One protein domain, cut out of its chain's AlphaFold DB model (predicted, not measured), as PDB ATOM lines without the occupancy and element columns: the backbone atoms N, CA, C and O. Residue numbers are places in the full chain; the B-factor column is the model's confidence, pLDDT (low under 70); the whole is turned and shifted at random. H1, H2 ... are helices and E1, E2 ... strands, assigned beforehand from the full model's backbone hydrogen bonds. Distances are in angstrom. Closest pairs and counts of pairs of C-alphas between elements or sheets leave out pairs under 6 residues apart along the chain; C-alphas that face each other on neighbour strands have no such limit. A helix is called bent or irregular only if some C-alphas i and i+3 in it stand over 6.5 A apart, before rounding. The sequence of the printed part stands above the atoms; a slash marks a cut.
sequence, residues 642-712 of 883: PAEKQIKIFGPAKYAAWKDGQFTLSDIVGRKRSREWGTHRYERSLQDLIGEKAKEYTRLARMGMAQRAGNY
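What this domain is: This is residues 642 to 712 of the 883 residues of the protein "INTEIN_C_TER domain-containing protein" of Ornatilinea apprima (UniProt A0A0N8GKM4). A long hairpin of two strands, E1 and E2, reaches out as an arm from a small body of helices, with the short H3 at its base. In that body H2 is in the middle, the kinked H4 packs on it, and H1 is near its other side. The printed part has 71 residues, with four named helices and two named strands in the order H1, H2, H3, E1, E2, H4; the sheet E1 - E2 is antiparallel and the class is mixed, helices and strands. The whole is only just loose, close to compact, with a radius of gyration of the C-alphas of 13.5 A, and elongated, spanning 44 by 27 by 19 A.

How they stand to each other: Start at the hairpin of E1, residues 669 to 674, and E2, residues 678 to 683, antiparallel at 149 degrees; N 672 and O 680 are within hydrogen-bond range at 2.9 A, N 680 and O 672 at 2.8 A. At Ile 668 you find the end of H3, residues 665 to 668, its C-alpha 5.6 A from that of Glu 683, the closest pair of H3 and E2. H4, residues 686 to 702, touches H2, residues 652 to 659, closest at the C-alphas of Ala 653 and Tyr 697, 5.2 A, at a steep tilt of 61 degrees, opposite ways. H1, residues 643 to 650, is close to H2 but not clearly touching, closest at the C-alphas of Ile 647 and Tyr 655, 5.6 A. H1 and H4 are apart. In H1 and H2 every O i to N i+4 pair is within hydrogen-bond range, in H4 8 of 13; H3 is too short for such a pair.

Where its parts are: Find C-alpha 669 at (512.717, 415.550, 474.571); from there E1 runs 16.3 A, and E2 returns over 16.4 A. H4 ends at C-alpha 702, (499.870, 414.870, 496.072), 14.6 A from its first; it is irregular, with C-alphas 689 and 692 9.5 A apart, and has a kink of 110 degrees near residue 693. H1 begins at C-alpha 643, (507.481, 429.478, 489.162), and spans 10.4 A, H2 10.5 A and H3 5.7 A.

The domain as a whole: The two C-alphas farthest apart, of Arg 675 and Tyr 712, are 45.0 A apart. The printed part has no cut, and the five links between named elements are tight. The model's mean pLDDT over the printed part is 80.2; look for values under 70 at residues 649, 672 to 680 and 682.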
ATOM      1  N   PRO A 642     507.981 432.990 485.813       90.06
ATOM      2  CA  PRO A 642     507.566 432.786 487.197       90.06
ATOM      3  C   PRO A 642     507.313 431.303 487.498       90.06
ATOM      4  O   PRO A 642     506.789 430.578 486.645       90.06
ATOM      5  N   ALA A 643     507.623 430.870 488.723       87.31
ATOM      6  CA  ALA A 643     507.481 429.478 489.162       87.31
ATOM      7  C   ALA A 643     506.088 428.899 488.862       87.31
ATOM      8  O   ALA A 643     505.975 427.781 488.377       87.31
ATOM      9  N   GLU A 644     505.029 429.687 489.047       84.94
ATOM     10  CA  GLU A 644     503.651 429.315 488.712       84.94
ATOM     11  C   GLU A 644     503.474 428.907 487.235       84.94
ATOM     12  O   GLU A 644     502.837 427.898 486.927       84.94
ATOM     13  N   LYS A 645     504.083 429.650 486.301       77.62
ATOM     14  CA  LYS A 645     504.020 429.356 484.861       77.62
ATOM     15  C   LYS A 645     504.896 428.151 484.503       77.62
ATOM     16  O   LYS A 645     504.480 427.342 483.679       77.62
ATOM     17  N   GLN A 646     506.036 427.969 485.180       82.88
ATOM     18  CA  GLN A 646     506.859 426.752 485.081       82.88
ATOM     19  C   GLN A 646     506.079 425.510 485.566       82.88
ATOM     20  O   GLN A 646     506.046 424.495 484.873       82.88
ATOM     21  N   ILE A 647     505.379 425.610 486.703       79.62
ATOM     22  CA  ILE A 647     504.509 424.561 487.264       79.62
ATOM     23  C   ILE A 647     503.340 424.244 486.325       79.62
ATOM     24  O   ILE A 647     503.035 423.070 486.133       79.62
ATOM     25  N   LYS A 648     502.708 425.248 485.704       70.31
ATOM     26  CA  LYS A 648     501.620 425.045 484.726       70.31
ATOM     27  C   LYS A 648     502.063 424.266 483.479       70.31
ATOM     28  O   LYS A 648     501.256 423.527 482.931       70.31
ATOM     29  N   ILE A 649     503.322 424.404 483.056       66.19
ATOM     30  CA  ILE A 649     503.883 423.704 481.885       66.19
ATOM     31  C   ILE A 649     504.353 422.285 482.240       66.19
ATOM     32  O   ILE A 649     504.106 421.348 481.489       66.19
ATOM     33  N   PHE A 650     505.038 422.115 483.372       76.31
ATOM     34  CA  PHE A 650     505.598 420.823 483.792       76.31
ATOM     35  C   PHE A 650     504.618 419.918 484.548       76.31
ATOM     36  O   PHE A 650     504.821 418.704 484.634       76.31
ATOM     37  N   GLY A 651     503.607 420.503 485.182       78.25
ATOM     38  CA  GLY A 651     502.962 419.913 486.345       78.25
ATOM     39  C   GLY A 651     503.870 419.958 487.591       78.25
ATOM     40  O   GLY A 651     505.103 420.010 487.493       78.25
ATOM     41  N   PRO A 652     503.285 419.904 488.800       81.81
ATOM     42  CA  PRO A 652     504.019 420.095 490.052       81.81
ATOM     43  C   PRO A 652     505.150 419.074 490.265       81.81
ATOM     44  O   PRO A 652     506.232 419.444 490.710       81.81
ATOM     45  N   ALA A 653     504.943 417.801 489.908       85.69
ATOM     46  CA  ALA A 653     505.925 416.741 490.162       85.69
ATOM     47  C   ALA A 653     507.205 416.888 489.312       85.69
ATOM     48  O   ALA A 653     508.308 416.773 489.843       85.69
ATOM     49  N   LYS A 654     507.069 417.183 488.005       84.50
ATOM     50  CA  LYS A 654     508.226 417.441 487.127       84.50
ATOM     51  C   LYS A 654     508.917 418.753 487.499       84.50
ATOM     52  O   LYS A 654     510.140 418.783 487.512       84.50
ATOM     53  N   TYR A 655     508.162 419.796 487.862       90.12
ATOM     54  CA  TYR A 655     508.735 421.054 488.350       90.12
ATOM     55  C   TYR A 655     509.625 420.842 489.580       90.12
ATOM     56  O   TYR A 655     510.748 421.338 489.606       90.12
ATOM     57  N   ALA A 656     509.164 420.059 490.561       90.25
ATOM     58  CA  ALA A 656     509.954 419.763 491.751       90.25
ATOM     59  C   ALA A 656     511.238 418.988 491.427       90.25
ATOM     60  O   ALA A 656     512.314 419.399 491.846       90.25
ATOM     61  N   ALA A 657     511.147 417.933 490.614       90.25
ATOM     62  CA  ALA A 657     512.316 417.161 490.197       90.25
ATOM     63  C   ALA A 657     513.313 417.978 489.348       90.25
ATOM     64  O   ALA A 657     514.521 417.793 489.483       90.25
ATOM     65  N   TRP A 658     512.830 418.908 488.519       93.62
ATOM     66  CA  TRP A 658     513.673 419.849 487.778       93.62
ATOM     67  C   TRP A 658     514.364 420.866 488.699       93.62
ATOM     68  O   TRP A 658     515.567 421.078 488.577       93.62
ATOM     69  N   LYS A 659     513.645 421.459 489.667       91.69
ATOM     70  CA  LYS A 659     514.235 422.383 490.659       91.69
ATOM     71  C   LYS A 659     515.240 421.704 491.589       91.69
ATOM     72  O   LYS A 659     516.240 422.325 491.933       91.69
ATOM     73  N   ASP A 660     515.019 420.438 491.934       87.88
ATOM     74  CA  ASP A 660     515.977 419.582 492.651       87.88
ATOM     75  C   ASP A 660     517.094 419.023 491.727       87.88
ATOM     76  O   ASP A 660     517.836 418.114 492.113       87.88
ATOM     77  N   GLY A 661     517.220 419.531 490.492       90.06
ATOM     78  CA  GLY A 661     518.323 419.236 489.572       90.06
ATOM     79  C   GLY A 661     518.383 417.794 489.060       90.06
ATOM     80  O   GLY A 661     519.448 417.345 488.647       90.06
ATOM     81  N   GLN A 662     517.278 417.038 489.100       90.88
ATOM     82  CA  GLN A 662     517.274 415.631 488.677       90.88
ATOM     83  C   GLN A 662     517.307 415.448 487.146       90.88
ATOM     84  O   GLN A 662     517.612 414.353 486.684       90.88
ATOM     85  N   PHE A 663     516.965 416.484 486.372       93.50
ATOM     86  CA  PHE A 663     517.055 416.534 484.905       93.50
ATOM     87  C   PHE A 663     517.038 417.997 484.416       93.50
ATOM     88  O   PHE A 663     516.623 418.891 485.155       93.50
ATOM     89  N   THR A 664     517.442 418.252 483.170       93.81
ATOM     90  CA  THR A 664     517.373 419.561 482.488       93.81
ATOM     91  C   THR A 664     516.183 419.635 481.523       93.81
ATOM     92  O   THR A 664     515.666 418.607 481.089       93.81
ATOM     93  N   LEU A 665     515.737 420.835 481.120       90.31
ATOM     94  CA  LEU A 665     514.603 420.954 480.184       90.31
ATOM     95  C   LEU A 665     514.854 420.211 478.854       90.31
ATOM     96  O   LEU A 665     513.917 419.659 478.284       90.31
ATOM     97  N   SER A 666     516.103 420.136 478.390       89.69
ATOM     98  CA  SER A 666     516.473 419.398 477.176       89.69
ATOM     99  C   SER A 666     516.258 417.883 477.304       89.69
ATOM    100  O   SER A 666     515.843 417.243 476.340       89.69
ATOM    101  N   ASP A 667     516.451 417.307 478.497       92.19
ATOM    102  CA  ASP A 667     516.296 415.863 478.735       92.19
ATOM    103  C   ASP A 667     514.856 415.371 478.539       92.19
ATOM    104  O   ASP A 667     514.634 414.182 478.304       92.19
ATOM    105  N   ILE A 668     513.870 416.273 478.609       87.06
ATOM    106  CA  ILE A 668     512.446 415.981 478.398       87.06
ATOM    107  C   ILE A 668     512.122 415.552 476.961       87.06
ATOM    108  O   ILE A 668     511.107 414.881 476.753       87.06
ATOM    109  N   VAL A 669     512.956 415.897 475.977       85.94
ATOM    110  CA  VAL A 669     512.717 415.550 474.571       85.94
ATOM    111  C   VAL A 669     512.982 414.059 474.352       85.94
ATOM    112  O   VAL A 669     514.115 413.611 474.195       85.94
ATOM    113  N   GLY A 670     511.914 413.265 474.329       79.31
ATOM    114  CA  GLY A 670     511.947 411.880 473.873       79.31
ATOM    115  C   GLY A 670     511.817 411.805 472.357       79.31
ATOM    116  O   GLY A 670     511.168 412.649 471.741       79.31
ATOM    117  N   ARG A 671     512.386 410.765 471.743       78.44
ATOM    118  CA  ARG A 671     512.203 410.449 470.320       78.44
ATOM    119  C   ARG A 671     511.797 408.989 470.177       78.44
ATOM    120  O   ARG A 671     512.397 408.119 470.803       78.44
ATOM    121  N   LYS A 672     510.778 408.710 469.368       66.56
ATOM    122  CA  LYS A 672     510.271 407.357 469.121       66.56
ATOM    123  C   LYS A 672     509.947 407.181 467.644       66.56
ATOM    124  O   LYS A 672     509.568 408.132 466.973       66.56
ATOM    125  N   ARG A 673     510.071 405.955 467.138       62.97
ATOM    126  CA  ARG A 673     509.533 405.557 465.834       62.97
ATOM    127  C   ARG A 673     508.320 404.658 466.051       62.97
ATOM    128  O   ARG A 673     508.399 403.717 466.839       62.97
ATOM    129  N   SER A 674     507.213 404.946 465.376       53.97
ATOM    130  CA  SER A 674     506.102 404.004 465.210       53.97
ATOM    131  C   SER A 674     505.964 403.596 463.743       53.97
ATOM    132  O   SER A 674     506.630 404.166 462.873       53.97
ATOM    133  N   ARG A 675     505.144 402.576 463.471       53.50
ATOM    134  CA  ARG A 675     504.864 402.137 462.097       53.50
ATOM    135  C   ARG A 675     503.958 403.146 461.387       53.50
ATOM    136  O   ARG A 675     504.181 403.453 460.228       53.50
ATOM    137  N   GLU A 676     502.991 403.679 462.123       51.44
ATOM    138  CA  GLU A 676     501.901 404.532 461.649       51.44
ATOM    139  C   GLU A 676     502.364 405.975 461.408       51.44
ATOM    140  O   GLU A 676     502.035 406.580 460.398       51.44
ATOM    141  N   TRP A 677     503.156 406.531 462.330       54.41
ATOM    142  CA  TRP A 677     503.533 407.949 462.324       54.41
ATOM    143  C   TRP A 677     505.012 408.177 462.008       54.41
ATOM    144  O   TRP A 677     505.457 409.321 461.986       54.41
ATOM    145  N   GLY A 678     505.786 407.114 461.778       59.19
ATOM    146  CA  GLY A 678     507.233 407.207 461.613       59.19
ATOM    147  C   GLY A 678     507.927 407.739 462.870       59.19
ATOM    148  O   GLY A 678     507.481 407.513 464.001       59.19
ATOM    149  N   THR A 679     509.059 408.415 462.679       65.81
ATOM    150  CA  THR A 679     509.795 409.067 463.769       65.81
ATOM    151  C   THR A 679     509.058 410.325 464.230       65.81
ATOM    152  O   THR A 679     508.661 411.133 463.398       65.81
ATOM    153  N   HIS A 680     508.892 410.481 465.543       60.06
ATOM    154  CA  HIS A 680     508.280 411.631 466.206       60.06
ATOM    155  C   HIS A 680     508.952 411.903 467.562       60.06
ATOM    156  O   HIS A 680     509.428 410.986 468.246       60.06
ATOM    157  N   ARG A 681     508.984 413.172 467.965       70.69
ATOM    158  CA  ARG A 681     509.371 413.641 469.297       70.69
ATOM    159  C   ARG A 681     508.167 413.580 470.245       70.69
ATOM    160  O   ARG A 681     507.020 413.660 469.814       70.69
ATOM    161  N   TYR A 682     508.413 413.407 471.541       64.81
ATOM    162  CA  TYR A 682     507.377 413.399 472.577       64.81
ATOM    163  C   TYR A 682     507.923 413.918 473.909       64.81
ATOM    164  O   TYR A 682     509.126 413.882 474.165       64.81
ATOM    165  N   GLU A 683     507.035 414.376 474.790       71.75
ATOM    166  CA  GLU A 683     507.418 414.762 476.148       71.75
ATOM    167  C   GLU A 683     507.608 413.513 477.023       71.75
ATOM    168  O   GLU A 683     506.640 412.805 477.315       71.75
ATOM    169  N   ARG A 684     508.843 413.236 477.460       79.44
ATOM    170  CA  ARG A 684     509.142 412.114 478.365       79.44
ATOM    171  C   ARG A 684     508.349 412.230 479.665       79.44
ATOM    172  O   ARG A 684     508.169 413.319 480.224       79.44
ATOM    173  N   SER A 685     507.865 411.093 480.165       77.00
ATOM    174  CA  SER A 685     507.240 411.037 481.485       77.00
ATOM    175  C   SER A 685     508.288 411.264 482.578       77.00
ATOM    176  O   SER A 685     509.485 411.099 482.352       77.00
ATOM    177  N   LEU A 686     507.855 411.617 483.794       83.00
ATOM    178  CA  LEU A 686     508.797 411.751 484.911       83.00
ATOM    179  C   LEU A 686     509.508 410.418 485.211       83.00
ATOM    180  O   LEU A 686     510.686 410.412 485.548       83.00
ATOM    181  N   GLN A 687     508.819 409.289 485.020       83.75
ATOM    182  CA  GLN A 687     509.400 407.957 485.180       83.75
ATOM    183  C   GLN A 687     510.467 407.654 484.118       83.75
ATOM    184  O   GLN A 687     511.505 407.094 484.459       83.75
ATOM    185  N   ASP A 688     510.270 408.083 482.866       81.94
ATOM    186  CA  ASP A 688     511.287 407.939 481.811       81.94
ATOM    187  C   ASP A 688     512.540 408.784 482.083       81.94
ATOM    188  O   ASP A 688     513.603 408.479 481.546       81.94
ATOM    189  N   LEU A 689     512.415 409.873 482.852       86.38
ATOM    190  CA  LEU A 689     513.507 410.803 483.163       86.38
ATOM    191  C   LEU A 689     514.341 410.346 484.361       86.38
ATOM    192  O   LEU A 689     515.564 410.334 484.273       86.38
ATOM    193  N   ILE A 690     513.687 409.987 485.472       89.25
ATOM    194  CA  ILE A 690     514.354 409.768 486.771       89.25
ATOM    195  C   ILE A 690     514.077 408.388 487.393       89.25
ATOM    196  O   ILE A 690     514.415 408.147 488.554       89.25
ATOM    197  N   GLY A 691     513.459 407.472 486.641       88.00
ATOM    198  CA  GLY A 691     513.183 406.107 487.081       88.00
ATOM    199  C   GLY A 691     512.219 406.042 488.268       88.00
ATOM    200  O   GLY A 691     511.214 406.754 488.323       88.00
ATOM    201  N   GLU A 692     512.515 405.174 489.238       83.12
ATOM    202  CA  GLU A 692     511.628 404.910 490.379       83.12
ATOM    203  C   GLU A 692     511.366 406.134 491.269       83.12
ATOM    204  O   GLU A 692     510.251 406.276 491.783       83.12
ATOM    205  N   LYS A 693     512.327 407.067 491.360       83.00
ATOM    206  CA  LYS A 693     512.194 408.339 492.100       83.00
ATOM    207  C   LYS A 693     510.984 409.171 491.664       83.00
ATOM    208  O   LYS A 693     510.460 409.976 492.432       83.00
ATOM    209  N   ALA A 694     510.474 408.965 490.448       81.06
ATOM    210  CA  ALA A 694     509.252 409.611 489.972       81.06
ATOM    211  C   ALA A 694     508.042 409.367 490.896       81.06
ATOM    212  O   ALA A 694     507.190 410.248 491.037       81.06
ATOM    213  N   LYS A 695     507.976 408.204 491.565       81.62
ATOM    214  CA  LYS A 695     506.930 407.872 492.549       81.62
ATOM    215  C   LYS A 695     506.952 408.838 493.739       81.62
ATOM    216  O   LYS A 695     505.902 409.277 494.204       81.62
ATOM    217  N   GLU A 696     508.143 409.206 494.196       82.31
ATOM    218  CA  GLU A 696     508.375 410.037 495.378       82.31
ATOM    219  C   GLU A 696     508.013 411.505 495.096       82.31
ATOM    220  O   GLU A 696     507.253 412.107 495.854       82.31
ATOM    221  N   TYR A 697     508.425 412.051 493.947       82.25
ATOM    222  CA  TYR A 697     507.986 413.381 493.497       82.25
ATOM    223  C   TYR A 697     506.476 413.443 493.224       82.25
ATOM    224  O   TYR A 697     505.836 414.453 493.512       82.25
ATOM    225  N   THR A 698     505.875 412.355 492.733       79.44
ATOM    226  CA  THR A 698     504.411 412.254 492.575       79.44
ATOM    227  C   THR A 698     503.700 412.261 493.934       79.44
ATOM    228  O   THR A 698     502.672 412.920 494.090       79.44
ATOM    229  N   ARG A 699     504.261 411.590 494.951       80.12
ATOM    230  CA  ARG A 699     503.768 411.638 496.338       80.12
ATOM    231  C   ARG A 699     503.872 413.052 496.913       80.12
ATOM    232  O   ARG A 699     502.899 413.544 497.477       80.12
ATOM    233  N   LEU A 700     505.003 413.725 496.708       81.56
ATOM    234  CA  LEU A 700     505.232 415.095 497.167       81.56
ATOM    235  C   LEU A 700     504.295 416.103 496.462       81.56
ATOM    236  O   LEU A 700     503.803 417.043 497.089       81.56
ATOM    237  N   ALA A 701     503.958 415.873 495.188       78.06
ATOM    238  CA  ALA A 701     502.932 416.636 494.477       78.06
ATOM    239  C   ALA A 701     501.521 416.419 495.049       78.06
ATOM    240  O   ALA A 701     500.805 417.394 495.259       78.06
ATOM    241  N   ARG A 702     501.143 415.175 495.385       78.12
ATOM    242  CA  ARG A 702     499.870 414.870 496.072       78.12
ATOM    243  C   ARG A 702     499.768 415.497 497.467       78.12
ATOM    244  O   ARG A 702     498.671 415.812 497.904       78.12
ATOM    245  N   MET A 703     500.897 415.716 498.142       75.75
ATOM    246  CA  MET A 703     500.971 416.441 499.419       75.75
ATOM    247  C   MET A 703     500.903 417.976 499.259       75.75
ATOM    248  O   MET A 703     500.994 418.696 500.248       75.75
ATOM    249  N   GLY A 704     500.795 418.504 498.032       80.38
ATOM    250  CA  GLY A 704     500.780 419.948 497.752       80.38
ATOM    251  C   GLY A 704     502.130 420.655 497.945       80.38
ATOM    252  O   GLY A 704     502.238 421.856 497.715       80.38
ATOM    253  N   MET A 705     503.179 419.930 498.333       83.56
ATOM    254  CA  MET A 705     504.499 420.489 498.651       83.56
ATOM    255  C   MET A 705     505.312 420.821 497.391       83.56
ATOM    256  O   MET A 705     506.181 421.686 497.418       83.56
ATOM    257  N   ALA A 706     505.029 420.164 496.261       81.06
ATOM    258  CA  ALA A 706     505.869 420.242 495.056       81.06
ATOM    259  C   ALA A 706     505.867 421.628 494.405       81.06
ATOM    260  O   ALA A 706     506.846 422.026 493.780       81.06
ATOM    261  N   GLN A 707     504.787 422.382 494.597       82.88
ATOM    262  CA  GLN A 707     504.670 423.763 494.135       82.88
ATOM    263  C   GLN A 707     505.664 424.698 494.851       82.88
ATOM    264  O   GLN A 707     506.057 425.715 494.290       82.88
ATOM    265  N   ARG A 708     506.126 424.329 496.058       88.00
ATOM    266  CA  ARG A 708     507.139 425.060 496.836       88.00
ATOM    267  C   ARG A 708     508.579 424.634 496.525       88.00
ATOM    268  O   ARG A 708     509.492 425.053 497.229       88.00
ATOM    269  N   ALA A 709     508.827 423.827 495.490       84.88
ATOM    270  CA  ALA A 709     510.189 423.400 495.168       84.88
ATOM    271  C   ALA A 709     511.121 424.584 494.854       84.88
ATOM    272  O   ALA A 709     510.752 425.517 494.135       84.88
ATOM    273  N   GLY A 710     512.321 424.543 495.440       82.94
ATOM    274  CA  GLY A 710     513.260 425.670 495.518       82.94
ATOM    275  C   GLY A 710     513.037 426.609 496.717       82.94
ATOM    276  O   GLY A 710     513.945 427.356 497.066       82.94
ATOM    277  N   ASN A 711     511.881 426.550 497.388       87.31
ATOM    278  CA  ASN A 711     511.565 427.320 498.597       87.31
ATOM    279  C   ASN A 711     510.715 426.502 499.597       87.31
ATOM    280  O   ASN A 711     509.692 426.964 500.106       87.31
ATOM    281  N   TYR A 712     511.126 425.256 499.846       89.44
ATOM    282  CA  TYR A 712     510.487 424.369 500.818       89.44
ATOM    283  C   TYR A 712     510.466 424.998 502.217       89.44
ATOM    284  O   TYR A 712     511.440 425.643 502.615       89.44
TER     285      TYR A 712